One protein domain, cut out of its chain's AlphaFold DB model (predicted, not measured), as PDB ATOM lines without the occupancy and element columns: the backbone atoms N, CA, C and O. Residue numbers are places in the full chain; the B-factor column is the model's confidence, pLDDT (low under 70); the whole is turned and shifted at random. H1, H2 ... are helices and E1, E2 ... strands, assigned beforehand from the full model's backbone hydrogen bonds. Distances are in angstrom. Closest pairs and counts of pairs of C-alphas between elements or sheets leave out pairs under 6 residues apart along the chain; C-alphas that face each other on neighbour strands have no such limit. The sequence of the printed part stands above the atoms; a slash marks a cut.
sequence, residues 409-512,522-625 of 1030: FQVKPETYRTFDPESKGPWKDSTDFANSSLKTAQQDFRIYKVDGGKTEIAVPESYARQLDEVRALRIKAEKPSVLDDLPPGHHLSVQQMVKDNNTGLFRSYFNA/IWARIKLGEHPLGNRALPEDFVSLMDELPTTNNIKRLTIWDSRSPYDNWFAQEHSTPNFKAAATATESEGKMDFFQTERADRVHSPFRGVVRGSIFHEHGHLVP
ATOM      1  N   PHE A 409      17.055 -26.489 -12.125       94.81
ATOM      2  CA  PHE A 409      17.575 -26.083 -13.424       94.81
ATOM      3  C   PHE A 409      17.469 -27.190 -14.480       94.81
ATOM      4  O   PHE A 409      17.436 -28.383 -14.176       94.81
ATOM      5  N   GLN A 410      17.483 -26.784 -15.747       97.12
ATOM      6  CA  GLN A 410      17.624 -27.671 -16.901       97.12
ATOM      7  C   GLN A 410      18.910 -27.317 -17.644       97.12
ATOM      8  O   GLN A 410      19.165 -26.140 -17.888       97.12
ATOM      9  N   VAL A 411      19.705 -28.316 -18.028       97.81
ATOM     10  CA  VAL A 411      20.824 -28.113 -18.960       97.81
ATOM     11  C   VAL A 411      20.300 -28.313 -20.383       97.81
ATOM     12  O   VAL A 411      19.663 -29.333 -20.654       97.81
ATOM     13  N   LYS A 412      20.520 -27.341 -21.273       97.75
ATOM     14  CA  LYS A 412      20.111 -27.406 -22.686       97.75
ATOM     15  C   LYS A 412      21.228 -26.893 -23.601       97.75
ATOM     16  O   LYS A 412      21.781 -25.837 -23.299       97.75
ATOM     17  N   PRO A 413      21.507 -27.557 -24.735       97.44
ATOM     18  CA  PRO A 413      22.388 -27.010 -25.756       97.44
ATOM     19  C   PRO A 413      21.675 -25.870 -26.488       97.44
ATOM     20  O   PRO A 413      20.594 -26.065 -27.043       97.44
ATOM     21  N   GLU A 414      22.289 -24.691 -26.533       97.38
ATOM     22  CA  GLU A 414      21.758 -23.534 -27.254       97.38
ATOM     23  C   GLU A 414      22.793 -22.889 -28.175       97.38
ATOM     24  O   GLU A 414      24.006 -22.992 -27.985       97.38
ATOM     25  N   THR A 415      22.268 -22.205 -29.189       96.12
ATOM     26  CA  THR A 415      23.020 -21.551 -30.255       96.12
ATOM     27  C   THR A 415      23.098 -20.050 -29.989       96.12
ATOM     28  O   THR A 415      22.068 -19.401 -29.810       96.12
ATOM     29  N   TYR A 416      24.305 -19.486 -29.993       94.31
ATOM     30  CA  TYR A 416      24.571 -18.083 -29.662       94.31
ATOM     31  C   TYR A 416      25.592 -17.455 -30.622       94.31
ATOM     32  O   TYR A 416      26.250 -18.154 -31.394       94.31
ATOM     33  N   ARG A 417      25.728 -16.124 -30.589       94.69
ATOM     34  CA  ARG A 417      26.778 -15.396 -31.319       94.69
ATOM     35  C   ARG A 417      27.959 -15.115 -30.395       94.69
ATOM     36  O   ARG A 417      27.767 -14.606 -29.296       94.69
ATOM     37  N   THR A 418      29.169 -15.395 -30.863       95.56
ATOM     38  CA  THR A 418      30.424 -15.032 -30.193       95.56
ATOM     39  C   THR A 418      31.319 -14.237 -31.140       95.56
ATOM     40  O   THR A 418      31.215 -14.391 -32.359       95.56
ATOM     41  N   PHE A 419      32.198 -13.394 -30.598       95.94
ATOM     42  CA  PHE A 419      33.196 -12.693 -31.406       95.94
ATOM     43  C   PHE A 419      34.184 -13.699 -32.011       95.94
ATOM     44  O   PHE A 419      34.652 -14.613 -31.327       95.94
ATOM     45  N   ASP A 420      34.516 -13.532 -33.288       96.19
ATOM     46  CA  ASP A 420      35.563 -14.311 -33.933       96.19
ATOM     47  C   ASP A 420      36.945 -13.681 -33.677       96.19
ATOM     48  O   ASP A 420      37.219 -12.616 -34.230       96.19
ATOM     49  N   PRO A 421      37.844 -14.310 -32.887       94.38
ATOM     50  CA  PRO A 421      39.170 -13.759 -32.596       94.38
ATOM     51  C   PRO A 421      40.077 -13.594 -33.827       94.38
ATOM     52  O   PRO A 421      41.111 -12.938 -33.720       94.38
ATOM     53  N   GLU A 422      39.723 -14.169 -34.981       95.56
ATOM     54  CA  GLU A 422      40.441 -13.939 -36.241       95.56
ATOM     55  C   GLU A 422      39.980 -12.664 -36.975       95.56
ATOM     56  O   GLU A 422      40.729 -12.139 -37.808       95.56
ATOM     57  N   SER A 423      38.794 -12.130 -36.642       94.94
ATOM     58  CA  SER A 423      38.246 -10.915 -37.256       94.94
ATOM     59  C   SER A 423      38.989  -9.650 -36.823       94.94
ATOM     60  O   SER A 423      39.469  -9.520 -35.694       94.94
ATOM     61  N   LYS A 424      39.080  -8.688 -37.747       93.44
ATOM     62  CA  LYS A 424      39.809  -7.426 -37.591       93.44
ATOM     63  C   LYS A 424      39.020  -6.301 -38.246       93.44
ATOM     64  O   LYS A 424      38.596  -6.439 -39.389       93.44
ATOM     65  N   GLY A 425      38.862  -5.198 -37.521       92.50
ATOM     66  CA  GLY A 425      38.299  -3.961 -38.055       92.50
ATOM     67  C   GLY A 425      39.320  -3.138 -38.864       92.50
ATOM     68  O   GLY A 425      40.455  -3.583 -39.070       92.50
ATOM     69  N   PRO A 426      38.955  -1.913 -39.279       95.12
ATOM     70  CA  PRO A 426      37.705  -1.240 -38.937       95.12
ATOM     71  C   PRO A 426      36.498  -1.793 -39.704       95.12
ATOM     72  O   PRO A 426      36.608  -2.158 -40.872       95.12
ATOM     73  N   TRP A 427      35.346  -1.811 -39.043       97.00
ATOM     74  CA  TRP A 427      34.059  -2.211 -39.619       97.00
ATOM     75  C   TRP A 427      33.276  -0.986 -40.080       97.00
ATOM     76  O   TRP A 427      33.325   0.063 -39.435       97.00
ATOM     77  N   LYS A 428      32.550  -1.108 -41.191       96.31
ATOM     78  CA  LYS A 428      31.811   0.005 -41.806       96.31
ATOM     79  C   LYS A 428      30.616   0.454 -40.963       96.31
ATOM     80  O   LYS A 428      30.354   1.648 -40.852       96.31
ATOM     81  N   ASP A 429      29.877  -0.509 -40.428       95.56
ATOM     82  CA  ASP A 429      28.670  -0.320 -39.626       95.56
ATOM     83  C   ASP A 429      28.415  -1.567 -38.756       95.56
ATOM     84  O   ASP A 429      29.084  -2.595 -38.902       95.56
ATOM     85  N   SER A 430      27.444  -1.495 -37.844       93.75
ATOM     86  CA  SER A 430      27.128  -2.593 -36.922       93.75
ATOM     87  C   SER A 430      26.610  -3.859 -37.622       93.75
ATOM     88  O   SER A 430      26.708  -4.950 -37.059       93.75
ATOM     89  N   THR A 431      26.107  -3.756 -38.860       95.94
ATOM     90  CA  THR A 431      25.675  -4.909 -39.669       95.94
ATOM     91  C   THR A 431      26.864  -5.574 -40.359       95.94
ATOM     92  O   THR A 431      26.973  -6.799 -40.341       95.94
ATOM     93  N   ASP A 432      27.793  -4.788 -40.904       96.81
ATOM     94  CA  ASP A 432      29.093  -5.265 -41.386       96.81
ATOM     95  C   ASP A 432      29.865  -5.985 -40.267       96.81
ATOM     96  O   ASP A 432      30.281  -7.131 -40.441       96.81
ATOM     97  N   PHE A 433      29.939  -5.396 -39.068       97.12
ATOM     98  CA  PHE A 433      30.478  -6.061 -37.878       97.12
ATOM     99  C   PHE A 433      29.756  -7.383 -37.569       97.12
ATOM    100  O   PHE A 433      30.389  -8.435 -37.470       97.12
ATOM    101  N   ALA A 434      28.424  -7.356 -37.460       95.62
ATOM    102  CA  ALA A 434      27.635  -8.523 -37.076       95.62
ATOM    103  C   ALA A 434      27.652  -9.670 -38.105       95.62
ATOM    104  O   ALA A 434      27.283 -10.791 -37.750       95.62
ATOM    105  N   ASN A 435      28.073  -9.414 -39.346       95.94
ATOM    106  CA  ASN A 435      28.224 -10.422 -40.399       95.94
ATOM    107  C   ASN A 435      29.678 -10.892 -40.584       95.94
ATOM    108  O   ASN A 435      29.896 -12.051 -40.926       95.94
ATOM    109  N   SER A 436      30.665 -10.019 -40.362       95.88
ATOM    110  CA  SER A 436      32.099 -10.326 -40.521       95.88
ATOM    111  C   SER A 436      32.758 -10.899 -39.264       95.88
ATOM    112  O   SER A 436      33.761 -11.600 -39.363       95.88
ATOM    113  N   SER A 437      32.228 -10.570 -38.082       97.06
ATOM    114  CA  SER A 437      32.955 -10.693 -36.807       97.06
ATOM    115  C   SER A 437      32.228 -11.483 -35.732       97.06
ATOM    116  O   SER A 437      32.811 -11.753 -34.685       97.06
ATOM    117  N   LEU A 438      30.969 -11.849 -35.968       97.44
ATOM    118  CA  LEU A 438      30.184 -12.665 -35.052       97.44
ATOM    119  C   LEU A 438      29.939 -14.034 -35.673       97.44
ATOM    120  O   LEU A 438      29.161 -14.158 -36.618       97.44
ATOM    121  N   LYS A 439      30.565 -15.069 -35.110       96.44
ATOM    122  CA  LYS A 439      30.313 -16.454 -35.511       96.44
ATOM    123  C   LYS A 439      29.297 -17.124 -34.599       96.44
ATOM    124  O   LYS A 439      29.220 -16.857 -33.399       96.44
ATOM    125  N   THR A 440      28.519 -18.017 -35.193       96.94
ATOM    126  CA  THR A 440      27.573 -18.868 -34.476       96.94
ATOM    127  C   THR A 440      28.331 -19.967 -33.737       96.94
ATOM    128  O   THR A 440      29.090 -20.717 -34.349       96.94
ATOM    129  N   ALA A 441      28.103 -20.077 -32.433       95.44
ATOM    130  CA  ALA A 441      28.621 -21.132 -31.574       95.44
ATOM    131  C   ALA A 441      27.462 -21.870 -30.884       95.44
ATOM    132  O   ALA A 441      26.346 -21.353 -30.800       95.44
ATOM    133  N   GLN A 442      27.723 -23.081 -30.395       97.19
ATOM    134  CA  GLN A 442      26.764 -23.882 -29.637       97.19
ATOM    135  C   GLN A 442      27.411 -24.328 -28.326       97.19
ATOM    136  O   GLN A 442      28.545 -24.805 -28.335       97.19
ATOM    137  N   GLN A 443      26.703 -24.170 -27.208       97.44
ATOM    138  CA  GLN A 443      27.154 -24.633 -25.893       97.44
ATOM    139  C   GLN A 443      25.966 -25.015 -25.007       97.44
ATOM    140  O   GLN A 443      24.846 -24.553 -25.225       97.44
ATOM    141  N   ASP A 444      26.220 -25.823 -23.982       98.25
ATOM    142  CA  ASP A 444      25.226 -26.118 -22.954       98.25
ATOM    143  C   ASP A 444      25.039 -24.922 -22.010       98.25
ATOM    144  O   ASP A 444      26.004 -24.401 -21.445       98.25
ATOM    145  N   PHE A 445      23.788 -24.525 -21.792       98.50
ATOM    146  CA  PHE A 445      23.383 -23.571 -20.766       98.50
ATOM    147  C   PHE A 445      22.622 -24.278 -19.652       98.50
ATOM    148  O   PHE A 445      21.706 -25.062 -19.900       98.50
ATOM    149  N   ARG A 446      22.953 -23.922 -18.413       98.31
ATOM    150  CA  ARG A 446      22.137 -24.169 -17.235       98.31
ATOM    151  C   ARG A 446      21.077 -23.079 -17.126       98.31
ATOM    152  O   ARG A 446      21.406 -21.911 -16.935       98.31
ATOM    153  N   ILE A 447      19.815 -23.470 -17.240       98.19
ATOM    154  CA  ILE A 447      18.662 -22.571 -17.227       98.19
ATOM    155  C   ILE A 447      17.866 -22.811 -15.945       98.19
ATOM    156  O   ILE A 447      17.302 -23.888 -15.748       98.19
ATOM    157  N   TYR A 448      17.831 -21.801 -15.084       97.50
ATOM    158  CA  TYR A 448      17.040 -21.740 -13.860       97.50
ATOM    159  C   TYR A 448      15.709 -21.029 -14.146       97.50
ATOM    160  O   TYR A 448      15.674 -20.064 -14.913       97.50
ATOM    161  N   LYS A 449      14.624 -21.452 -13.491       95.81
ATOM    162  CA  LYS A 449      13.348 -20.718 -13.495       95.81
ATOM    163  C   LYS A 449      13.148 -20.008 -12.164       95.81
ATOM    164  O   LYS A 449      13.271 -20.647 -11.115       95.81
ATOM    165  N   VAL A 450      12.835 -18.717 -12.234       93.69
ATOM    166  CA  VAL A 450      12.627 -17.852 -11.067       93.69
ATOM    167  C   VAL A 450      11.191 -17.982 -10.567       93.69
ATOM    168  O   VAL A 450      10.244 -17.747 -11.317       93.69
ATOM    169  N   ASP A 451      11.033 -18.344  -9.298       90.25
ATOM    170  CA  ASP A 451       9.725 -18.484  -8.667       90.25
ATOM    171  C   ASP A 451       8.996 -17.135  -8.519       90.25
ATOM    172  O   ASP A 451       9.605 -16.085  -8.268       90.25
ATOM    173  N   GLY A 452       7.677 -17.181  -8.715       81.81
ATOM    174  CA  GLY A 452       6.798 -16.021  -8.884       81.81
ATOM    175  C   GLY A 452       6.879 -15.329 -10.257       81.81
ATOM    176  O   GLY A 452       6.112 -14.403 -10.505       81.81
ATOM    177  N   GLY A 453       7.773 -15.753 -11.162       83.75
ATOM    178  CA  GLY A 453       8.053 -15.058 -12.423       83.75
ATOM    179  C   GLY A 453       7.876 -15.892 -13.697       83.75
ATOM    180  O   GLY A 453       7.687 -17.107 -13.678       83.75
ATOM    181  N   LYS A 454       7.976 -15.211 -14.847       89.88
ATOM    182  CA  LYS A 454       8.143 -15.836 -16.178       89.88
ATOM    183  C   LYS A 454       9.603 -15.858 -16.644       89.88
ATOM    184  O   LYS A 454       9.892 -16.428 -17.692       89.88
ATOM    185  N   THR A 455      10.497 -15.218 -15.894       94.19
ATOM    186  CA  THR A 455      11.895 -15.007 -16.265       94.19
ATOM    187  C   THR A 455      12.720 -16.281 -16.092       94.19
ATOM    188  O   THR A 455      12.738 -16.889 -15.018       94.19
ATOM    189  N   GLU A 456      13.449 -16.662 -17.138       96.38
ATOM    190  CA  GLU A 456      14.493 -17.688 -17.058       96.38
ATOM    191  C   GLU A 456      15.871 -17.029 -16.867       96.38
ATOM    192  O   GLU A 456      16.204 -16.077 -17.576       96.38
ATOM    193  N   ILE A 457      16.692 -17.533 -15.939       97.75
ATOM    194  CA  ILE A 457      18.107 -17.139 -15.824       97.75
ATOM    195  C   ILE A 457      18.959 -18.229 -16.469       97.75
ATOM    196  O   ILE A 457      18.886 -19.388 -16.068       97.75
ATOM    197  N   ALA A 458      19.784 -17.869 -17.447       98.12
ATOM    198  CA  ALA A 458      20.658 -18.783 -18.171       98.12
ATOM    199  C   ALA A 458      22.137 -18.493 -17.884       98.12
ATOM    200  O   ALA A 458      22.576 -17.347 -17.885       98.12
ATOM    201  N   VAL A 459      22.930 -19.539 -17.672       98.38
ATOM    202  CA  VAL A 459      24.384 -19.451 -17.463       98.38
ATOM    203  C   VAL A 459      25.043 -20.568 -18.274       98.38
ATOM    204  O   VAL A 459      24.539 -21.688 -18.210       98.38
ATOM    205  N   PRO A 460      26.143 -20.342 -19.015       98.38
ATOM    206  CA  PRO A 460      26.896 -21.430 -19.644       98.38
ATOM    207  C   PRO A 460      27.241 -22.506 -18.602       98.38
ATOM    208  O   PRO A 460      27.729 -22.176 -17.524       98.38
ATOM    209  N   GLU A 461      26.981 -23.787 -18.869       97.94
ATOM    210  CA  GLU A 461      27.119 -24.868 -17.870       97.94
ATOM    211  C   GLU A 461      28.568 -25.010 -17.362       97.94
ATOM    212  O   GLU A 461      28.804 -25.303 -16.188       97.94
ATOM    213  N   SER A 462      29.548 -24.715 -18.221       97.00
ATOM    214  CA  SER A 462      30.972 -24.596 -17.879       97.00
ATOM    215  C   SER A 462      31.254 -23.505 -16.837       97.00
ATOM    216  O   SER A 462      32.092 -23.703 -15.957       97.00
ATOM    217  N   TYR A 463      30.556 -22.370 -16.908       97.88
ATOM    218  CA  TYR A 463      30.662 -21.269 -15.949       97.88
ATOM    219  C   TYR A 463      29.822 -21.535 -14.697       97.88
ATOM    220  O   TYR A 463      30.303 -21.345 -13.581       97.88
ATOM    221  N   ALA A 464      28.612 -22.075 -14.858       97.81
ATOM    222  CA  ALA A 464      27.720 -22.429 -13.759       97.81
ATOM    223  C   ALA A 464      28.393 -23.380 -12.752       97.81
ATOM    224  O   ALA A 464      28.289 -23.152 -11.551       97.81
ATOM    225  N   ARG A 465      29.170 -24.366 -13.227       96.88
ATOM    226  CA  ARG A 465      29.987 -25.255 -12.373       96.88
ATOM    227  C   ARG A 465      31.057 -24.534 -11.557       96.88
ATOM    228  O   ARG A 465      31.330 -24.937 -10.433       96.88
ATOM    229  N   GLN A 466      31.654 -23.475 -12.095       96.38
ATOM    230  CA  GLN A 466      32.636 -22.665 -11.366       96.38
ATOM    231  C   GLN A 466      31.941 -21.740 -10.348       96.38
ATOM    232  O   GLN A 466      32.470 -21.476  -9.269       96.38
ATOM    233  N   LEU A 467      30.722 -21.288 -10.660       97.06
ATOM    234  CA  LEU A 467      29.867 -20.543  -9.733       97.06
ATOM    235  C   LEU A 467      29.254 -21.425  -8.628       97.06
ATOM    236  O   LEU A 467      28.901 -20.899  -7.575       97.06
ATOM    237  N   ASP A 468      29.171 -22.747  -8.806       97.25
ATOM    238  CA  ASP A 468      28.692 -23.672  -7.767       97.25
ATOM    239  C   ASP A 468      29.607 -23.667  -6.521       97.25
ATOM    240  O   ASP A 468      29.106 -23.687  -5.393       97.25
ATOM    241  N   GLU A 469      30.933 -23.544  -6.690       95.88
ATOM    242  CA  GLU A 469      31.864 -23.357  -5.563       95.88
ATOM    243  C   GLU A 469      31.716 -21.964  -4.926       95.88
ATOM    244  O   GLU A 469      31.620 -21.853  -3.701       95.88
ATOM    245  N   VAL A 470      31.595 -20.906  -5.741       96.56
ATOM    246  CA  VAL A 470      31.336 -19.529  -5.268       96.56
ATOM    247  C   VAL A 470      30.067 -19.472  -4.415       96.56
ATOM    248  O   VAL A 470      30.082 -18.885  -3.335       96.56
ATOM    249  N   ARG A 471      28.987 -20.135  -4.845       96.88
ATOM    250  CA  ARG A 471      27.731 -20.278  -4.095       96.88
ATOM    251  C   ARG A 471      27.941 -21.006  -2.767       96.88
ATOM    252  O   ARG A 471      27.519 -20.507  -1.725       96.88
ATOM    253  N   ALA A 472      28.622 -22.153  -2.779       97.00
ATOM    254  CA  ALA A 472      28.880 -22.949  -1.576       97.00
ATOM    255  C   ALA A 472      29.796 -22.245  -0.551       97.00
ATOM    256  O   ALA A 472      29.727 -22.547   0.646       97.00
ATOM    257  N   LEU A 473      30.640 -21.309  -1.004       96.19
ATOM    258  CA  LEU A 473      31.384 -20.379  -0.154       96.19
ATOM    259  C   LEU A 473      30.487 -19.236   0.343       96.19
ATOM    260  O   LEU A 473      30.440 -18.997   1.547       96.19
ATOM    261  N   ARG A 474      29.729 -18.574  -0.540       95.12
ATOM    262  CA  ARG A 474      28.863 -17.433  -0.193       95.12
ATOM    263  C   ARG A 474      27.778 -17.782   0.825       95.12
ATOM    264  O   ARG A 474      27.645 -17.052   1.797       95.12
ATOM    265  N   ILE A 475      27.112 -18.933   0.711       95.50
ATOM    266  CA  ILE A 475      26.142 -19.420   1.721       95.50
ATOM    267  C   ILE A 475      26.764 -19.481   3.131       95.50
ATOM    268  O   ILE A 475      26.101 -19.187   4.119       95.50
ATOM    269  N   LYS A 476      28.056 -19.818   3.242       96.12
ATOM    270  CA  LYS A 476      28.774 -19.883   4.528       96.12
ATOM    271  C   LYS A 476      29.337 -18.528   4.959       96.12
ATOM    272  O   LYS A 476      29.387 -18.253   6.150       96.12
ATOM    273  N   ALA A 477      29.774 -17.702   4.008       94.06
ATOM    274  CA  ALA A 477      30.361 -16.386   4.252       94.06
ATOM    275  C   ALA A 477      29.312 -15.321   4.620       94.06
ATOM    276  O   ALA A 477      29.608 -14.414   5.393       94.06
ATOM    277  N   GLU A 478      28.101 -15.435   4.074       93.06
ATOM    278  CA  GLU A 478      26.978 -14.506   4.267       93.06
ATOM    279  C   GLU A 478      26.074 -14.900   5.445       93.06
ATOM    280  O   GLU A 478      25.127 -14.183   5.752       93.06
ATOM    281  N   LYS A 479      26.345 -16.026   6.116       92.69
ATOM    282  CA  LYS A 479      25.571 -16.452   7.283       92.69
ATOM    283  C   LYS A 479      25.750 -15.451   8.444       92.69
ATOM    284  O   LYS A 479      26.900 -15.223   8.825       92.69
ATOM    285  N   PRO A 480      24.661 -14.905   9.026       92.75
ATOM    286  CA  PRO A 480      24.739 -13.973  10.148       92.75
ATOM    287  C   PRO A 480      25.487 -14.567  11.341       92.75
ATOM    288  O   PRO A 480      25.285 -15.734  11.694       92.75
ATOM    289  N   SER A 481      26.354 -13.766  11.952       93.25
ATOM    290  CA  SER A 481      27.232 -14.192  13.041       93.25
ATOM    291  C   SER A 481      27.712 -13.000  13.874       93.25
ATOM    292  O   SER A 481      27.716 -11.875  13.385       93.25
ATOM    293  N   VAL A 482      28.227 -13.234  15.086       93.25
ATOM    294  CA  VAL A 482      28.779 -12.158  15.946       93.25
ATOM    295  C   VAL A 482      30.031 -11.463  15.375       93.25
ATOM    296  O   VAL A 482      30.545 -10.508  15.949       93.25
ATOM    297  N   LEU A 483      30.543 -11.924  14.227       90.38
ATOM    298  CA  LEU A 483      31.525 -11.185  13.429       90.38
ATOM    299  C   LEU A 483      30.925  -9.899  12.847       90.38
ATOM    300  O   LEU A 483      31.638  -8.911  12.685       90.38
ATOM    301  N   ASP A 484      29.635  -9.920  12.523       88.94
ATOM    302  CA  ASP A 484      28.934  -8.839  11.837       88.94
ATOM    303  C   ASP A 484      28.567  -7.694  12.803       88.94
ATOM    304  O   ASP A 484      28.498  -6.541  12.380       88.94
ATOM    305  N   ASP A 485      28.483  -7.987  14.109       92.50
ATOM    306  CA  ASP A 485      28.378  -7.007  15.204       92.50
ATOM    307  C   ASP A 485      29.691  -6.234  15.462       92.50
ATOM    308  O   ASP A 485      29.695  -5.198  16.134       92.50
ATOM    309  N   LEU A 486      30.837  -6.714  14.952       90.62
ATOM    310  CA  LEU A 486      32.111  -6.014  15.129       90.62
ATOM    311  C   LEU A 486      32.192  -4.755  14.246       90.62
ATOM    312  O   LEU A 486      31.753  -4.777  13.093       90.62
ATOM    313  N   PRO A 487      32.874  -3.682  14.704       90.44
ATOM    314  CA  PRO A 487      33.208  -2.540  13.859       90.44
ATOM    315  C   PRO A 487      33.900  -2.985  12.555       90.44
ATOM    316  O   PRO A 487      34.849  -3.770  12.634       90.44
ATOM    317  N   PRO A 488      33.527  -2.463  11.366       80.44
ATOM    318  CA  PRO A 488      34.027  -2.971  10.079       80.44
ATOM    319  C   PRO A 488      35.556  -3.031   9.936       80.44
ATOM    320  O   PRO A 488      36.082  -3.915   9.262       80.44
ATOM    321  N   GLY A 489      36.297  -2.141  10.608       82.75
ATOM    322  CA  GLY A 489      37.764  -2.185  10.638       82.75
ATOM    323  C   GLY A 489      38.339  -3.453  11.286       82.75
ATOM    324  O   GLY A 489      39.403  -3.916  10.881       82.75
ATOM    325  N   HIS A 490      37.629  -4.061  12.243       90.50
ATOM    326  CA  HIS A 490      38.048  -5.307  12.890       90.50
ATOM    327  C   HIS A 490      37.845  -6.534  11.995       90.50
ATOM    328  O   HIS A 490      38.549  -7.523  12.179       90.50
ATOM    329  N   HIS A 491      36.935  -6.490  11.011       87.69
ATOM    330  CA  HIS A 491      36.626  -7.646  10.153       87.69
ATOM    331  C   HIS A 491      37.870  -8.131   9.397       87.69
ATOM    332  O   HIS A 491      38.118  -9.333   9.318       87.69
ATOM    333  N   LEU A 492      38.678  -7.195   8.888       87.12
ATOM    334  CA  LEU A 492      39.937  -7.496   8.200       87.12
ATOM    335  C   LEU A 492      41.013  -8.000   9.170       87.12
ATOM    336  O   LEU A 492      41.683  -8.985   8.871       87.12
ATOM    337  N   SER A 493      41.149  -7.381  10.349       90.81
ATOM    338  CA  SER A 493      42.094  -7.827  11.385       90.81
ATOM    339  C   SER A 493      41.802  -9.257  11.845       90.81
ATOM    340  O   SER A 493      42.711 -10.073  11.944       90.81
ATOM    341  N   VAL A 494      40.526  -9.575  12.064       92.44
ATOM    342  CA  VAL A 494      40.044 -10.894  12.482       92.44
ATOM    343  C   VAL A 494      40.245 -11.948  11.383       92.44
ATOM    344  O   VAL A 494      40.717 -13.046  11.675       92.44
ATOM    345  N   GLN A 495      39.974 -11.618  10.114       92.44
ATOM    346  CA  GLN A 495      40.300 -12.503   8.985       92.44
ATOM    347  C   GLN A 495      41.811 -12.764   8.891       92.44
ATOM    348  O   GLN A 495      42.225 -13.911   8.724       92.44
ATOM    349  N   GLN A 496      42.639 -11.729   9.054       92.50
ATOM    350  CA  GLN A 496      44.095 -11.855   9.008       92.50
ATOM    351  C   GLN A 496      44.636 -12.714  10.166       92.50
ATOM    352  O   GLN A 496      45.443 -13.605   9.927       92.50
ATOM    353  N   MET A 497      44.117 -12.553  11.390       94.12
ATOM    354  CA  MET A 497      44.465 -13.417  12.532       94.12
ATOM    355  C   MET A 497      44.173 -14.900  12.263       94.12
ATOM    356  O   MET A 497      44.932 -15.756  12.715       94.12
ATOM    357  N   VAL A 498      43.104 -15.217  11.521       94.00
ATOM    358  CA  VAL A 498      42.792 -16.599  11.123       94.00
ATOM    359  C   VAL A 498      43.727 -17.098  10.016       94.00
ATOM    360  O   VAL A 498      44.195 -18.232  10.117       94.00
ATOM    361  N   LYS A 499      44.081 -16.267   9.020       93.00
ATOM    362  CA  LYS A 499      45.111 -16.614   8.014       93.00
ATOM    363  C   LYS A 499      46.469 -16.911   8.657       93.00
ATOM    364  O   LYS A 499      47.094 -17.914   8.326       93.00
ATOM    365  N   ASP A 500      46.877 -16.086   9.618       94.12
ATOM    366  CA  ASP A 500      48.155 -16.199  10.333       94.12
ATOM    367  C   ASP A 500      48.137 -17.262  11.454       94.12
ATOM    368  O   ASP A 500      49.108 -17.400  12.198       94.12
ATOM    369  N   ASN A 501      47.033 -18.008  11.608       92.00
ATOM    370  CA  ASN A 501      46.814 -19.005  12.665       92.00
ATOM    371  C   ASN A 501      47.026 -18.455  14.100       92.00
ATOM    372  O   ASN A 501      47.366 -19.187  15.037       92.00
ATOM    373  N   ASN A 502      46.805 -17.152  14.302       91.75
ATOM    374  CA  ASN A 502      46.980 -16.467  15.581       91.75
ATOM    375  C   ASN A 502      45.763 -16.687  16.497       91.75
ATOM    376  O   ASN A 502      44.991 -15.780  16.813       91.75
ATOM    377  N   THR A 503      45.608 -17.935  16.938       82.88
ATOM    378  CA  THR A 503      44.527 -18.380  17.834       82.88
ATOM    379  C   THR A 503      44.510 -17.658  19.186       82.88
ATOM    380  O   THR A 503      43.468 -17.632  19.837       82.88
ATOM    381  N   GLY A 504      45.629 -17.051  19.603       84.69
ATOM    382  CA  GLY A 504      45.722 -16.235  20.814       84.69
ATOM    383  C   GLY A 504      44.965 -14.913  20.687       84.69
ATOM    384  O   GLY A 504      44.068 -14.656  21.486       84.69
ATOM    385  N   LEU A 505      45.275 -14.110  19.660       84.69
ATOM    386  CA  LEU A 505      44.547 -12.859  19.401       84.69
ATOM    387  C   LEU A 505      43.115 -13.117  18.924       84.69
ATOM    388  O   LEU A 505      42.207 -12.395  19.317       84.69
ATOM    389  N   PHE A 506      42.867 -14.174  18.149       89.50
ATOM    390  CA  PHE A 506      41.505 -14.509  17.726       89.50
ATOM    391  C   PHE A 506      40.552 -14.714  18.925       89.50
ATOM    392  O   PHE A 506      39.435 -14.197  18.941       89.50
ATOM    393  N   ARG A 507      41.029 -15.388  19.982       90.06
ATOM    394  CA  ARG A 507      40.282 -15.626  21.230       90.06
ATOM    395  C   ARG A 507      40.118 -14.396  22.134       90.06
ATOM    396  O   ARG A 507      39.444 -14.511  23.150       90.06
ATOM    397  N   SER A 508      40.698 -13.236  21.804       91.69
ATOM    398  CA  SER A 508      40.368 -11.980  22.500       91.69
ATOM    399  C   SER A 508      39.185 -11.230  21.878       91.69
ATOM    400  O   SER A 508      38.745 -10.242  22.458       91.69
ATOM    401  N   TYR A 509      38.676 -11.677  20.723       91.44
ATOM    402  CA  TYR A 509      37.468 -11.131  20.087       91.44
ATOM    403  C   TYR A 509      36.227 -12.002  20.306       91.44
ATOM    404  O   TYR A 509      35.122 -11.470  20.284       91.44
ATOM    405  N   PHE A 510      36.406 -13.310  20.516       95.44
ATOM    406  CA  PHE A 510      35.314 -14.281  20.590       95.44
ATOM    407  C   PHE A 510      35.535 -15.301  21.709       95.44
ATOM    408  O   PHE A 510      36.638 -15.827  21.881       95.44
ATOM    409  N   ASN A 511      34.461 -15.646  22.416       94.94
ATOM    410  CA  ASN A 511      34.429 -16.756  23.360       94.94
ATOM    411  C   ASN A 511      34.527 -18.121  22.632       94.94
ATOM    412  O   ASN A 511      34.638 -18.191  21.405       94.94
ATOM    413  N   ALA A 512      34.543 -19.233  23.374       93.38
ATOM    414  CA  ALA A 512      34.741 -20.568  22.796       93.38
ATOM    415  C   ALA A 512      33.599 -21.034  21.865       93.38
ATOM    416  O   ALA A 512      33.866 -21.710  20.871       93.38
ATOM    417  N   ILE A 522      34.475 -17.050   8.680       94.44
ATOM    418  CA  ILE A 522      35.761 -16.430   8.338       94.44
ATOM    419  C   ILE A 522      36.496 -17.230   7.267       94.44
ATOM    420  O   ILE A 522      36.918 -16.646   6.274       94.44
ATOM    421  N   TRP A 523      36.625 -18.554   7.410       95.69
ATOM    422  CA  TRP A 523      37.277 -19.369   6.379       95.69
ATOM    423  C   TRP A 523      36.547 -19.316   5.034       95.69
ATOM    424  O   TRP A 523      37.199 -19.377   3.992       95.69
ATOM    425  N   ALA A 524      35.221 -19.159   5.034       95.81
ATOM    426  CA  ALA A 524      34.459 -18.925   3.815       95.81
ATOM    427  C   ALA A 524      34.734 -17.533   3.213       95.81
ATOM    428  O   ALA A 524      35.012 -17.457   2.019       95.81
ATOM    429  N   ARG A 525      34.747 -16.457   4.019       93.94
ATOM    430  CA  ARG A 525      35.112 -15.089   3.580       93.94
ATOM    431  C   ARG A 525      36.549 -15.031   3.030       93.94
ATOM    432  O   ARG A 525      36.768 -14.462   1.964       93.94
ATOM    433  N   ILE A 526      37.502 -15.695   3.693       93.44
ATOM    434  CA  ILE A 526      38.904 -15.837   3.255       93.44
ATOM    435  C   ILE A 526      38.984 -16.515   1.885       93.44
ATOM    436  O   ILE A 526      39.537 -15.933   0.953       93.44
ATOM    437  N   LYS A 527      38.399 -17.713   1.748       95.69
ATOM    438  CA  LYS A 527      38.438 -18.481   0.496       95.69
ATOM    439  C   LYS A 527      37.710 -17.774  -0.639       95.69
ATOM    440  O   LYS A 527      38.175 -17.819  -1.769       95.69
ATOM    441  N   LEU A 528      36.603 -17.090  -0.350       93.81
ATOM    442  CA  LEU A 528      35.880 -16.296  -1.340       93.81
ATOM    443  C   LEU A 528      36.742 -15.136  -1.865       93.81
ATOM    444  O   LEU A 528      36.778 -14.914  -3.068       93.81
ATOM    445  N   GLY A 529      37.488 -14.454  -0.988       91.12
ATOM    446  CA  GLY A 529      38.439 -13.404  -1.377       91.12
ATOM    447  C   GLY A 529      39.688 -13.905  -2.120       91.12
ATOM    448  O   GLY A 529      40.363 -13.109  -2.769       91.12
ATOM    449  N   GLU A 530      39.993 -15.201  -2.035       93.69
ATOM    450  CA  GLU A 530      41.074 -15.876  -2.773       93.69
ATOM    451  C   GLU A 530      40.588 -16.520  -4.086       93.69
ATOM    452  O   GLU A 530      41.387 -16.772  -4.989       93.69
ATOM    453  N   HIS A 531      39.283 -16.771  -4.222       94.38
ATOM    454  CA  HIS A 531      38.692 -17.415  -5.389       94.38
ATOM    455  C   HIS A 531      38.622 -16.447  -6.588       94.38
ATOM    456  O   HIS A 531      38.067 -15.353  -6.455       94.38
ATOM    457  N   PRO A 532      39.081 -16.831  -7.799       94.44
ATOM    458  CA  PRO A 532      39.172 -15.920  -8.950       94.44
ATOM    459  C   PRO A 532      37.816 -15.390  -9.444       94.44
ATOM    460  O   PRO A 532      37.764 -14.383 -10.146       94.44
ATOM    461  N   LEU A 533      36.715 -16.049  -9.068       94.88
ATOM    462  CA  LEU A 533      35.341 -15.631  -9.370       94.88
ATOM    463  C   LEU A 533      34.569 -15.156  -8.125       94.88
ATOM    464  O   LEU A 533      33.357 -14.991  -8.197       94.88
ATOM    465  N   GLY A 534      35.225 -14.958  -6.974       93.12
ATOM    466  CA  GLY A 534      34.545 -14.691  -5.697       93.12
ATOM    467  C   GLY A 534      33.652 -13.445  -5.677       93.12
ATOM    468  O   GLY A 534      32.630 -13.438  -4.996       93.12
ATOM    469  N   ASN A 535      33.987 -12.429  -6.482       90.94
ATOM    470  CA  ASN A 535      33.195 -11.202  -6.633       90.94
ATOM    471  C   ASN A 535      32.099 -11.294  -7.719       90.94
ATOM    472  O   ASN A 535      31.357 -10.325  -7.903       90.94
ATOM    473  N   ARG A 536      32.012 -12.386  -8.498       93.00
ATOM    474  CA  ARG A 536      31.046 -12.501  -9.609       93.00
ATOM    475  C   ARG A 536      29.608 -12.527  -9.095       93.00
ATOM    476  O   ARG A 536      29.321 -13.080  -8.031       93.00
ATOM    477  N   ALA A 537      28.708 -11.943  -9.882       94.25
ATOM    478  CA  ALA A 537      27.278 -12.072  -9.653       94.25
ATOM    479  C   ALA A 537      26.839 -13.533  -9.867       94.25
ATOM    480  O   ALA A 537      27.196 -14.165 -10.865       94.25
ATOM    481  N   LEU A 538      26.067 -14.062  -8.921       96.31
ATOM    482  CA  LEU A 538      25.384 -15.348  -9.026       96.31
ATOM    483  C   LEU A 538      23.966 -15.139  -9.588       96.31
ATOM    484  O   LEU A 538      23.408 -14.057  -9.400       96.31
ATOM    485  N   PRO A 539      23.332 -16.165 -10.190       96.81
ATOM    486  CA  PRO A 539      21.898 -16.158 -10.504       96.81
ATOM    487  C   PRO A 539      21.015 -15.637  -9.356       96.81
ATOM    488  O   PRO A 539      20.071 -14.887  -9.583       96.81
ATOM    489  N   GLU A 540      21.369 -15.984  -8.121       95.56
ATOM    490  CA  GLU A 540      20.710 -15.566  -6.883       95.56
ATOM    491  C   GLU A 540      20.720 -14.049  -6.641       95.56
ATOM    492  O   GLU A 540      19.749 -13.513  -6.106       95.56
ATOM    493  N   ASP A 541      21.771 -13.332  -7.060       93.88
ATOM    494  CA  ASP A 541      21.818 -11.871  -6.917       93.88
ATOM    495  C   ASP A 541      20.734 -11.207  -7.781       93.88
ATOM    496  O   ASP A 541      20.083 -10.260  -7.346       93.88
ATOM    497  N   PHE A 542      20.487 -11.739  -8.982       94.81
ATOM    498  CA  PHE A 542      19.513 -11.183  -9.921       94.81
ATOM    499  C   PHE A 542      18.059 -11.375  -9.480       94.81
ATOM    500  O   PHE A 542      17.244 -10.502  -9.763       94.81
ATOM    501  N   VAL A 543      17.726 -12.464  -8.774       92.75
ATOM    502  CA  VAL A 543      16.361 -12.709  -8.255       92.75
ATOM    503  C   VAL A 543      15.891 -11.527  -7.407       92.75
ATOM    504  O   VAL A 543      14.861 -10.925  -7.690       92.75
ATOM    505  N   SER A 544      16.715 -11.152  -6.430       87.56
ATOM    506  CA  SER A 544      16.448 -10.065  -5.484       87.56
ATOM    507  C   SER A 544      16.311  -8.701  -6.163       87.56
ATOM    508  O   SER A 544      15.486  -7.880  -5.776       87.56
ATOM    509  N   LEU A 545      17.139  -8.454  -7.181       91.75
ATOM    510  CA  LEU A 545      17.161  -7.191  -7.917       91.75
ATOM    511  C   LEU A 545      15.980  -7.076  -8.884       91.75
ATOM    512  O   LEU A 545      15.487  -5.978  -9.111       91.75
ATOM    513  N   MET A 546      15.493  -8.199  -9.421       91.81
ATOM    514  CA  MET A 546      14.246  -8.235 -10.183       91.81
ATOM    515  C   MET A 546      13.039  -7.902  -9.299       91.81
ATOM    516  O   MET A 546      12.147  -7.197  -9.763       91.81
ATOM    517  N   ASP A 547      13.037  -8.305  -8.024       88.19
ATOM    518  CA  ASP A 547      11.997  -7.877  -7.080       88.19
ATOM    519  C   ASP A 547      12.017  -6.360  -6.818       88.19
ATOM    520  O   ASP A 547      10.991  -5.820  -6.411       88.19
ATOM    521  N   GLU A 548      13.131  -5.649  -7.047       90.56
ATOM    522  CA  GLU A 548      13.189  -4.178  -6.979       90.56
ATOM    523  C   GLU A 548      12.705  -3.468  -8.257       90.56
ATOM    524  O   GLU A 548      12.576  -2.242  -8.256       90.56
ATOM    525  N   LEU A 549      12.477  -4.174  -9.369       92.94
ATOM    526  CA  LEU A 549      12.096  -3.521 -10.623       92.94
ATOM    527  C   LEU A 549      10.605  -3.144 -10.628       92.94
ATOM    528  O   LEU A 549       9.777  -3.915 -10.139       92.94
ATOM    529  N   PRO A 550      10.215  -2.011 -11.252       91.19
ATOM    530  CA  PRO A 550       8.806  -1.631 -11.396       91.19
ATOM    531  C   PRO A 550       7.937  -2.705 -12.062       91.19
ATOM    532  O   PRO A 550       6.760  -2.835 -11.739       91.19
ATOM    533  N   THR A 551       8.514  -3.480 -12.988       88.75
ATOM    534  CA  THR A 551       7.896  -4.682 -13.555       88.75
ATOM    535  C   THR A 551       8.986  -5.715 -13.855       88.75
ATOM    536  O   THR A 551      10.027  -5.362 -14.403       88.75
ATOM    537  N   THR A 552       8.729  -6.998 -13.607       87.75
ATOM    538  CA  THR A 552       9.581  -8.099 -14.105       87.75
ATOM    539  C   THR A 552       9.082  -8.683 -15.429       87.75
ATOM    540  O   THR A 552       9.849  -9.312 -16.152       87.75
ATOM    541  N   ASN A 553       7.816  -8.435 -15.793       86.06
ATOM    542  CA  ASN A 553       7.136  -9.033 -16.953       86.06
ATOM    543  C   ASN A 553       7.823  -8.776 -18.310       86.06
ATOM    544  O   ASN A 553       7.648  -9.572 -19.233       86.06
ATOM    545  N   ASN A 554       8.604  -7.699 -18.431       90.00
ATOM    546  CA  ASN A 554       9.347  -7.376 -19.652       90.00
ATOM    547  C   ASN A 554      10.668  -8.166 -19.771       90.00
ATOM    548  O   ASN A 554      11.181  -8.338 -20.877       90.00
ATOM    549  N   ILE A 555      11.183  -8.718 -18.663       94.69
ATOM    550  CA  ILE A 555      12.360  -9.595 -18.640       94.69
ATOM    551  C   ILE A 555      11.900 -11.042 -18.835       94.69
ATOM    552  O   ILE A 555      11.569 -11.756 -17.887       94.69
ATOM    553  N   LYS A 556      11.899 -11.503 -20.085       95.88
ATOM    554  CA  LYS A 556      11.620 -12.905 -20.427       95.88
ATOM    555  C   LYS A 556      12.814 -13.799 -20.087       95.88
ATOM    556  O   LYS A 556      12.626 -14.936 -19.658       95.88
ATOM    557  N   ARG A 557      14.043 -13.292 -20.250       96.88
ATOM    558  CA  ARG A 557      15.272 -14.038 -19.949       96.88
ATOM    559  C   ARG A 557      16.453 -13.135 -19.593       96.88
ATOM    560  O   ARG A 557      16.610 -12.061 -20.164       96.88
ATOM    561  N   LEU A 558      17.305 -13.625 -18.698       97.75
ATOM    562  CA  LEU A 558      18.562 -13.002 -18.295       97.75
ATOM    563  C   LEU A 558      19.711 -14.007 -18.468       97.75
ATOM    564  O   LEU A 558      19.647 -15.098 -17.906       97.75
ATOM    565  N   THR A 559      20.755 -13.677 -19.226       98.19
ATOM    566  CA  THR A 559      21.943 -14.534 -19.393       98.19
ATOM    567  C   THR A 559      23.136 -13.966 -18.627       98.19
ATOM    568  O   THR A 559      23.374 -12.763 -18.685       98.19
ATOM    569  N   ILE A 560      23.928 -14.809 -17.958       97.81
ATOM    570  CA  ILE A 560      25.153 -14.403 -17.246       97.81
ATOM    571  C   ILE A 560      26.368 -15.082 -17.889       97.81
ATOM    572  O   ILE A 560      26.450 -16.310 -17.923       97.81
ATOM    573  N   TRP A 561      27.325 -14.287 -18.364       97.25
ATOM    574  CA  TRP A 561      28.491 -14.721 -19.134       97.25
ATOM    575  C   TRP A 561      29.805 -14.558 -18.353       97.25
ATOM    576  O   TRP A 561      30.022 -13.564 -17.655       97.25
ATOM    577  N   ASP A 562      30.721 -15.514 -18.515       95.75
ATOM    578  CA  ASP A 562      32.126 -15.422 -18.090       95.75
ATOM    579  C   ASP A 562      33.016 -14.714 -19.120       95.75
ATOM    580  O   ASP A 562      34.118 -14.266 -18.788       95.75
ATOM    581  N   SER A 563      32.540 -14.572 -20.357       95.00
ATOM    582  CA  SER A 563      33.154 -13.783 -21.421       95.00
ATOM    583  C   SER A 563      32.729 -12.311 -21.385       95.00
ATOM    584  O   SER A 563      31.715 -11.938 -20.794       95.00
ATOM    585  N   ARG A 564      33.502 -11.464 -22.073       94.44
ATOM    586  CA  ARG A 564      33.079 -10.105 -22.441       94.44
ATOM    587  C   ARG A 564      31.905 -10.130 -23.427       94.44
ATOM    588  O   ARG A 564      31.619 -11.183 -24.005       94.44
ATOM    589  N   SER A 565      31.284  -8.971 -23.665       95.62
ATOM    590  CA  SER A 565      30.311  -8.833 -24.751       95.62
ATOM    591  C   SER A 565      30.980  -9.109 -26.097       95.62
ATOM    592  O   SER A 565      32.060  -8.570 -26.361       95.62
ATOM    593  N   PRO A 566      30.353  -9.894 -26.990       96.06
ATOM    594  CA  PRO A 566      30.882 -10.098 -28.331       96.06
ATOM    595  C   PRO A 566      30.867  -8.807 -29.172       96.06
ATOM    596  O   PRO A 566      31.524  -8.771 -30.206       96.06
ATOM    597  N   TYR A 567      30.180  -7.748 -28.721       95.75
ATOM    598  CA  TYR A 567      30.136  -6.425 -29.357       95.75
ATOM    599  C   TYR A 567      31.162  -5.417 -28.802       95.75
ATOM    600  O   TYR A 567      31.277  -4.328 -29.362       95.75
ATOM    601  N   ASP A 568      31.945  -5.750 -27.764       94.75
ATOM    602  CA  ASP A 568      32.913  -4.817 -27.145       94.75
ATOM    603  C   ASP A 568      33.858  -4.167 -28.168       94.75
ATOM    604  O   ASP A 568      34.148  -2.977 -28.083       94.75
ATOM    605  N   ASN A 569      34.314  -4.936 -29.163       94.25
ATOM    606  CA  ASN A 569      35.220  -4.449 -30.204       94.25
ATOM    607  C   ASN A 569      34.542  -3.459 -31.170       94.25
ATOM    608  O   ASN A 569      35.198  -2.526 -31.632       94.25
ATOM    609  N   TRP A 570      33.244  -3.629 -31.448       94.94
ATOM    610  CA  TRP A 570      32.464  -2.668 -32.233       94.94
ATOM    611  C   TRP A 570      32.289  -1.359 -31.458       94.94
ATOM    612  O   TRP A 570      32.663  -0.301 -31.958       94.94
ATOM    613  N   PHE A 571      31.818  -1.425 -30.210       92.50
ATOM    614  CA  PHE A 571      31.620  -0.232 -29.380       92.50
ATOM    615  C   PHE A 571      32.936   0.500 -29.070       92.50
ATOM    616  O   PHE A 571      32.971   1.729 -29.024       92.50
ATOM    617  N   ALA A 572      34.054  -0.227 -28.940       91.88
ATOM    618  CA  ALA A 572      35.385   0.366 -28.825       91.88
ATOM    619  C   ALA A 572      35.784   1.200 -30.057       91.88
ATOM    620  O   ALA A 572      36.469   2.213 -29.904       91.88
ATOM    621  N   GLN A 573      35.344   0.804 -31.258       93.50
ATOM    622  CA  GLN A 573      35.509   1.587 -32.483       93.50
ATOM    623  C   GLN A 573      34.514   2.757 -32.531       93.50
ATOM    624  O   GLN A 573      34.932   3.903 -32.684       93.50
ATOM    625  N   GLU A 574      33.217   2.478 -32.377       90.56
ATOM    626  CA  GLU A 574      32.121   3.451 -32.499       90.56
ATOM    627  C   GLU A 574      32.274   4.633 -31.533       90.56
ATOM    628  O   GLU A 574      32.132   5.789 -31.927       90.56
ATOM    629  N   HIS A 575      32.642   4.363 -30.280       86.38
ATOM    630  CA  HIS A 575      32.856   5.394 -29.262       86.38
ATOM    631  C   HIS A 575      34.312   5.884 -29.180       86.38
ATOM    632  O   HIS A 575      34.630   6.722 -28.340       86.38
ATOM    633  N   SER A 576      35.212   5.383 -30.039       88.50
ATOM    634  CA  SER A 576      36.657   5.683 -30.009       88.50
ATOM    635  C   SER A 576      37.325   5.420 -28.646       88.50
ATOM    636  O   SER A 576      38.267   6.108 -28.249       88.50
ATOM    637  N   THR A 577      36.855   4.401 -27.920       85.12
ATOM    638  CA  THR A 577      37.350   4.001 -26.594       85.12
ATOM    639  C   THR A 577      37.951   2.587 -26.631       85.12
ATOM    640  O   THR A 577      37.228   1.619 -26.394       85.12
ATOM    641  N   PRO A 578      39.276   2.418 -26.840       86.38
ATOM    642  CA  PRO A 578      39.917   1.102 -27.023       86.38
ATOM    643  C   PRO A 578      39.787   0.104 -25.859       86.38
ATOM    644  O   PRO A 578      40.117  -1.068 -26.013       86.38
ATOM    645  N   ASN A 579      39.338   0.562 -24.687       85.94
ATOM    646  CA  ASN A 579      39.104  -0.255 -23.494       85.94
ATOM    647  C   ASN A 579      37.610  -0.372 -23.132       85.94
ATOM    648  O   ASN A 579      37.296  -0.647 -21.972       85.94
ATOM    649  N   PHE A 580      36.700  -0.141 -24.088       87.06
ATOM    650  CA  PHE A 580      35.263  -0.336 -23.880       87.06
ATOM    651  C   PHE A 580      34.961  -1.758 -23.388       87.06
ATOM    652  O   PHE A 580      35.591  -2.726 -23.825       87.06
ATOM    653  N   LYS A 581      34.008  -1.857 -22.457       89.12
ATOM    654  CA  LYS A 581      33.449  -3.108 -21.942       89.12
ATOM    655  C   LYS A 581      31.984  -2.877 -21.589       89.12
ATOM    656  O   LYS A 581      31.709  -2.130 -20.649       89.12
ATOM    657  N   ALA A 582      31.063  -3.523 -22.292       89.75
ATOM    658  CA  ALA A 582      29.673  -3.580 -21.862       89.75
ATOM    659  C   ALA A 582      29.575  -4.438 -20.590       89.75
ATOM    660  O   ALA A 582      30.027  -5.583 -20.574       89.75
ATOM    661  N   ALA A 583      28.992  -3.895 -19.518       90.81
ATOM    662  CA  ALA A 583      28.698  -4.663 -18.303       90.81
ATOM    663  C   ALA A 583      27.441  -5.536 -18.471       90.81
ATOM    664  O   ALA A 583      27.350  -6.618 -17.885       90.81
ATOM    665  N   ALA A 584      26.500  -5.062 -19.291       95.06
ATOM    666  CA  ALA A 584      25.306  -5.758 -19.742       95.06
ATOM    667  C   ALA A 584      24.825  -5.181 -21.093       95.06
ATOM    668  O   ALA A 584      25.402  -4.201 -21.570       95.06
ATOM    669  N   THR A 585      23.818  -5.808 -21.708       94.94
ATOM    670  CA  THR A 585      23.052  -5.289 -22.859       94.94
ATOM    671  C   THR A 585      21.618  -5.828 -22.867       94.94
ATOM    672  O   THR A 585      21.417  -7.037 -22.715       94.94
ATOM    673  N   ALA A 586      20.633  -4.974 -23.140       95.00
ATOM    674  CA  ALA A 586      19.233  -5.338 -23.356       95.00
ATOM    675  C   ALA A 586      18.889  -5.619 -24.834       95.00
ATOM    676  O   ALA A 586      19.447  -5.023 -25.751       95.00
ATOM    677  N   THR A 587      17.901  -6.487 -25.077       93.19
ATOM    678  CA  THR A 587      17.225  -6.644 -26.381       93.19
ATOM    679  C   THR A 587      15.717  -6.500 -26.198       93.19
ATOM    680  O   THR A 587      15.049  -7.445 -25.768       93.19
ATOM    681  N   GLU A 588      15.184  -5.321 -26.530       88.38
ATOM    682  CA  GLU A 588      13.789  -4.915 -26.280       88.38
ATOM    683  C   GLU A 588      12.761  -5.912 -26.841       88.38
ATOM    684  O   GLU A 588      11.970  -6.493 -26.095       88.38
ATOM    685  N   SER A 589      12.818  -6.180 -28.149       89.06
ATOM    686  CA  SER A 589      11.857  -7.037 -28.861       89.06
ATOM    687  C   SER A 589      11.780  -8.460 -28.292       89.06
ATOM    688  O   SER A 589      10.704  -9.065 -28.203       89.06
ATOM    689  N   GLU A 590      12.911  -8.998 -27.844       92.12
ATOM    690  CA  GLU A 590      12.990 -10.327 -27.247       92.12
ATOM    691  C   GLU A 590      12.731 -10.316 -25.734       92.12
ATOM    692  O   GLU A 590      12.307 -11.335 -25.189       92.12
ATOM    693  N   GLY A 591      12.848  -9.174 -25.050       95.00
ATOM    694  CA  GLY A 591      12.792  -9.083 -23.587       95.00
ATOM    695  C   GLY A 591      13.957  -9.820 -22.921       95.00
ATOM    696  O   GLY A 591      13.761 -10.517 -21.923       95.00
ATOM    697  N   LYS A 592      15.145  -9.747 -23.533       96.62
ATOM    698  CA  LYS A 592      16.375 -10.378 -23.033       96.62
ATOM    699  C   LYS A 592      17.305  -9.343 -22.412       96.62
ATOM    700  O   LYS A 592      17.360  -8.206 -22.873       96.62
ATOM    701  N   MET A 593      18.074  -9.777 -21.422       97.38
ATOM    702  CA  MET A 593      19.280  -9.093 -20.962       97.38
ATOM    703  C   MET A 593      20.451 -10.072 -20.955       97.38
ATOM    704  O   MET A 593      20.298 -11.206 -20.502       97.38
ATOM    705  N   ASP A 594      21.625  -9.624 -21.374       97.31
ATOM    706  CA  ASP A 594      22.876 -10.372 -21.278       97.31
ATOM    707  C   ASP A 594      23.860  -9.602 -20.390       97.31
ATOM    708  O   ASP A 594      24.025  -8.400 -20.552       97.31
ATOM    709  N   PHE A 595      24.493 -10.286 -19.435       97.12
ATOM    710  CA  PHE A 595      25.369  -9.718 -18.405       97.12
ATOM    711  C   PHE A 595      26.784 -10.287 -18.540       97.12
ATOM    712  O   PHE A 595      26.974 -11.499 -18.436       97.12
ATOM    713  N   PHE A 596      27.784  -9.434 -18.771       96.00
ATOM    714  CA  PHE A 596      29.129  -9.852 -19.186       96.00
ATOM    715  C   PHE A 596      30.165  -9.616 -18.088       96.00
ATOM    716  O   PHE A 596      30.439  -8.479 -17.706       96.00
ATOM    717  N   GLN A 597      30.755 -10.698 -17.564       92.88
ATOM    718  CA  GLN A 597      31.736 -10.662 -16.466       92.88
ATOM    719  C   GLN A 597      31.261  -9.893 -15.213       92.88
ATOM    720  O   GLN A 597      32.077  -9.464 -14.395       92.88
ATOM    721  N   THR A 598      29.948  -9.738 -15.032       90.12
ATOM    722  CA  THR A 598      29.352  -8.852 -14.028       90.12
ATOM    723  C   THR A 598      29.746  -9.242 -12.601       90.12
ATOM    724  O   THR A 598      29.736 -10.414 -12.213       90.12
ATOM    725  N   GLU A 599      30.091  -8.236 -11.800       89.25
ATOM    726  CA  GLU A 599      30.450  -8.383 -10.389       89.25
ATOM    727  C   GLU A 599      29.303  -7.916  -9.483       89.25
ATOM    728  O   GLU A 599      28.591  -6.961  -9.803       89.25
ATOM    729  N   ARG A 600      29.143  -8.567  -8.323       83.25
ATOM    730  CA  ARG A 600      28.156  -8.182  -7.297       83.25
ATOM    731  C   ARG A 600      28.470  -6.798  -6.707       83.25
ATOM    732  O   ARG A 600      27.558  -6.038  -6.407       83.25
ATOM    733  N   ALA A 601      29.763  -6.471  -6.600       65.19
ATOM    734  CA  ALA A 601      30.305  -5.190  -6.132       65.19
ATOM    735  C   ALA A 601      29.848  -4.766  -4.718       65.19
ATOM    736  O   ALA A 601      29.377  -3.653  -4.498       65.19
ATOM    737  N   ASP A 602      30.071  -5.635  -3.731       51.84
ATOM    738  CA  ASP A 602      29.770  -5.418  -2.308       51.84
ATOM    739  C   ASP A 602      30.757  -4.489  -1.563       51.84
ATOM    740  O   ASP A 602      30.547  -4.167  -0.388       51.84
ATOM    741  N   ARG A 603      31.831  -4.021  -2.210       47.56
ATOM    742  CA  ARG A 603      32.922  -3.269  -1.563       47.56
ATOM    743  C   ARG A 603      32.520  -1.840  -1.181       47.56
ATOM    744  O   ARG A 603      32.179  -1.033  -2.039       47.56
ATOM    745  N   VAL A 604      32.670  -1.515   0.109       43.16
ATOM    746  CA  VAL A 604      32.247  -0.263   0.790       43.16
ATOM    747  C   VAL A 604      32.704   1.040   0.107       43.16
ATOM    748  O   VAL A 604      32.099   2.085   0.325       43.16
ATOM    749  N   HIS A 605      33.760   0.997  -0.707       37.16
ATOM    750  CA  HIS A 605      34.393   2.180  -1.304       37.16
ATOM    751  C   HIS A 605      34.379   2.196  -2.840       37.16
ATOM    752  O   HIS A 605      35.067   3.010  -3.449       37.16
ATOM    753  N   SER A 606      33.575   1.339  -3.479       39.31
ATOM    754  CA  SER A 606      33.111   1.641  -4.834       39.31
ATOM    755  C   SER A 606      31.963   2.652  -4.725       39.31
ATOM    756  O   SER A 606      30.972   2.324  -4.074       39.31
ATOM    757  N   PRO A 607      32.012   3.835  -5.374       40.59
ATOM    758  CA  PRO A 607      30.815   4.668  -5.534       40.59
ATOM    759  C   PRO A 607      29.741   3.955  -6.379       40.59
ATOM    760  O   PRO A 607      28.572   4.312  -6.336       40.59
ATOM    761  N   PHE A 608      30.125   2.889  -7.089       43.88
ATOM    762  CA  PHE A 608      29.247   1.959  -7.788       43.88
ATOM    763  C   PHE A 608      29.122   0.654  -6.983       43.88
ATOM    764  O   PHE A 608      29.510  -0.418  -7.456       43.88
ATOM    765  N   ARG A 609      28.617   0.715  -5.740       38.03
ATOM    766  CA  ARG A 609      28.388  -0.458  -4.855       38.03
ATOM    767  C   ARG A 609      27.156  -1.291  -5.263       38.03
ATOM    768  O   ARG A 609      26.369  -1.753  -4.448       38.03
ATOM    769  N   GLY A 610      26.968  -1.394  -6.570       53.28
ATOM    770  CA  GLY A 610      25.800  -1.927  -7.244       53.28
ATOM    771  C   GLY A 610      26.062  -1.935  -8.740       53.28
ATOM    772  O   GLY A 610      25.310  -1.329  -9.490       53.28
ATOM    773  N   VAL A 611      27.148  -2.581  -9.177       73.75
ATOM    774  CA  VAL A 611      27.424  -2.800 -10.609       73.75
ATOM    775  C   VAL A 611      26.279  -3.613 -11.213       73.75
ATOM    776  O   VAL A 611      25.630  -3.157 -12.148       73.75
ATOM    777  N   VAL A 612      25.943  -4.753 -10.599       88.56
ATOM    778  CA  VAL A 612      24.804  -5.581 -11.017       88.56
ATOM    779  C   VAL A 612      23.449  -4.856 -10.897       88.56
ATOM    780  O   VAL A 612      22.665  -4.915 -11.842       88.56
ATOM    781  N   ARG A 613      23.186  -4.101  -9.812       90.00
ATOM    782  CA  ARG A 613      21.941  -3.311  -9.655       90.00
ATOM    783  C   ARG A 613      21.843  -2.182 -10.683       90.00
ATOM    784  O   ARG A 613      20.806  -2.005 -11.307       90.00
ATOM    785  N   GLY A 614      22.914  -1.412 -10.856       89.25
ATOM    786  CA  GLY A 614      22.978  -0.309 -11.808       89.25
ATOM    787  C   GLY A 614      22.751  -0.801 -13.231       89.25
ATOM    788  O   GLY A 614      21.908  -0.245 -13.926       89.25
ATOM    789  N   SER A 615      23.418  -1.890 -13.629       92.44
ATOM    790  CA  SER A 615      23.196  -2.516 -14.933       92.44
ATOM    791  C   SER A 615      21.769  -3.049 -15.094       92.44
ATOM    792  O   SER A 615      21.130  -2.673 -16.063       92.44
ATOM    793  N   ILE A 616      21.202  -3.837 -14.167       94.75
ATOM    794  CA  ILE A 616      19.830  -4.356 -14.368       94.75
ATOM    795  C   ILE A 616      18.766  -3.247 -14.391       94.75
ATOM    796  O   ILE A 616      17.829  -3.332 -15.180       94.75
ATOM    797  N   PHE A 617      18.923  -2.168 -13.615       94.44
ATOM    798  CA  PHE A 617      18.027  -1.009 -13.707       94.44
ATOM    799  C   PHE A 617      18.219  -0.207 -15.006       94.44
ATOM    800  O   PHE A 617      17.235   0.299 -15.542       94.44
ATOM    801  N   HIS A 618      19.450  -0.096 -15.517       94.69
ATOM    802  CA  HIS A 618      19.762   0.549 -16.798       94.69
ATOM    803  C   HIS A 618      19.195  -0.269 -17.974       94.69
ATOM    804  O   HIS A 618      18.385   0.248 -18.740       94.69
ATOM    805  N   GLU A 619      19.485  -1.574 -18.046       95.38
ATOM    806  CA  GLU A 619      18.910  -2.480 -19.050       95.38
ATOM    807  C   GLU A 619      17.372  -2.545 -18.957       95.38
ATOM    808  O   GLU A 619      16.689  -2.637 -19.974       95.38
ATOM    809  N   HIS A 620      16.786  -2.460 -17.756       95.25
ATOM    810  CA  HIS A 620      15.329  -2.356 -17.594       95.25
ATOM    811  C   HIS A 620      14.785  -0.998 -18.077       95.25
ATOM    812  O   HIS A 620      13.634  -0.910 -18.503       95.25
ATOM    813  N   GLY A 621      15.599   0.060 -18.059       94.62
ATOM    814  CA  GLY A 621      15.304   1.310 -18.757       94.62
ATOM    815  C   GLY A 621      15.111   1.079 -20.257       94.62
ATOM    816  O   GLY A 621      14.086   1.487 -20.798       94.62
ATOM    817  N   HIS A 622      16.031   0.344 -20.887       94.19
ATOM    818  CA  HIS A 622      15.965  -0.032 -22.307       94.19
ATOM    819  C   HIS A 622      14.828  -1.011 -22.639       94.19
ATOM    820  O   HIS A 622      14.206  -0.881 -23.687       94.19
ATOM    821  N   LEU A 623      14.494  -1.960 -21.754       94.19
ATOM    822  CA  LEU A 623      13.341  -2.863 -21.947       94.19
ATOM    823  C   LEU A 623      11.974  -2.204 -21.697       94.19
ATOM    824  O   LEU A 623      10.946  -2.820 -21.988       94.19
ATOM    825  N   VAL A 624      11.931  -0.993 -21.134       91.38
ATOM    826  CA  VAL A 624      10.693  -0.213 -20.991       91.38
ATOM    827  C   VAL A 624      10.953   1.237 -21.421       91.38
ATOM    828  O   VAL A 624      11.085   2.115 -20.555       91.38
ATOM    829  N   PRO A 625      11.070   1.490 -22.741       88.88
ATOM    830  CA  PRO A 625      11.236   2.835 -23.285       88.88
ATOM    831  C   PRO A 625      10.024   3.721 -22.942       88.88
ATOM    832  O   PRO A 625       8.945   3.205 -22.622       88.88
TER     833      PRO A 625
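AT A GLANCE: This is residues 409 to 512 and 522 to 625 of the 1030 residues of the protein "HEAT repeat domain-containing protein" of Candidatus Melainabacteria bacterium (UniProt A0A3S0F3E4). A twisted six-stranded sheet, with H2, H6 and H8 packed on it, forms the body at one end of an elongated domain; H2 runs off the sheet as an arm to H5, H3 and H4, a small helical head at the far end. Opposite that head, the long strands E1 and E2 reach out to H1, with H7 close by. The printed part has 208 residues, in the order E1 H1 E2 E3 H2 H3 H4 H5 H6 E4 H7 E5 E6 H8, and is mixed in class. The sheet, E1 E2 E3 E4 E6 E5, is mixed. The whole is only just loose, close to compact, with a radius of gyration of the C-alphas of 20.3 A and spans of 66 by 39 by 32 A.

IN THESE COORDINATES: E1, residues 409 to 419, begins with C-alpha 409 at (17.575, -26.083, -13.424), spans 27.3 A and bends by 65 degrees at residue 412. H1 is residues 430 to 436. E2, 438 to 450, spans 30.2 A and bends by 73 degrees at residue 441. E3 is 456 to 460. H2, 461 to 477, spans 23.9 A, has a kink of 28 degrees near residue 469 and ends with C-alpha 477 at (30.361, -16.386, 4.252). H3 is 488 to 499, H4 503 to 506, H5 522 to 530, H6 539 to 546, E4 557 to 561, H7 568 to 574, E5 584 to 587 and E6 592 to 596. H8, 611 to 623, spans 18.1 A and ends with C-alpha 623 at (13.341, -2.863, -21.947).

HOW THE PARTS SIT: E1 and E2 are antiparallel, with N 414 and O 443 2.9 A apart. The hairpin E2 and E3 has N 448 and O 457 at 2.8 A. E3 and E4 are parallel, with N 458 and O 558 at 2.8 A, and so are E4 and E6, with N 559 and O 593 at 2.8 A. The hairpin E5 and E6 has N 585 and O 594 at 2.8 A. H2, H6 and H8 on one face of the sheet make two layers. H1 only grazes the sheet. H2 touches H5 with residues 470 to 477 alone, closest at C-alphas 477 and 524, 4.8 A. H3 touches H5, about perpendicular at 88 degrees, closest at C-alphas 495 and 522, 6.0 A, and touches H4, closest at C-alphas 497 and 506, 6.1 A. H6 touches H8 at a steep tilt of 56 degrees, closest at C-alphas 545 and 613, 6.4 A. H1 and H7 are close but not clearly touching, with C-alphas 433 and 570 6.9 A apart. Every O i to N i+4 pair is within hydrogen-bond range in H1, H5, H7 and H8, against 9 of 13 in H2, 6 of 8 in H3 and 3 of 4 in H6; H4 is too short for such a pair.

THE WHOLE: The two C-alphas farthest apart, those of Lys 428 and Ala 512, are 67.9 A apart. Residues 513 to 521 are not printed, and C-alphas 512 and 522 lie 15.1 A apart across this cut. The link from E6 to H8 is long, and its residues 601 to 610 are under 70 in pLDDT; the mean of the printed part is 91.1.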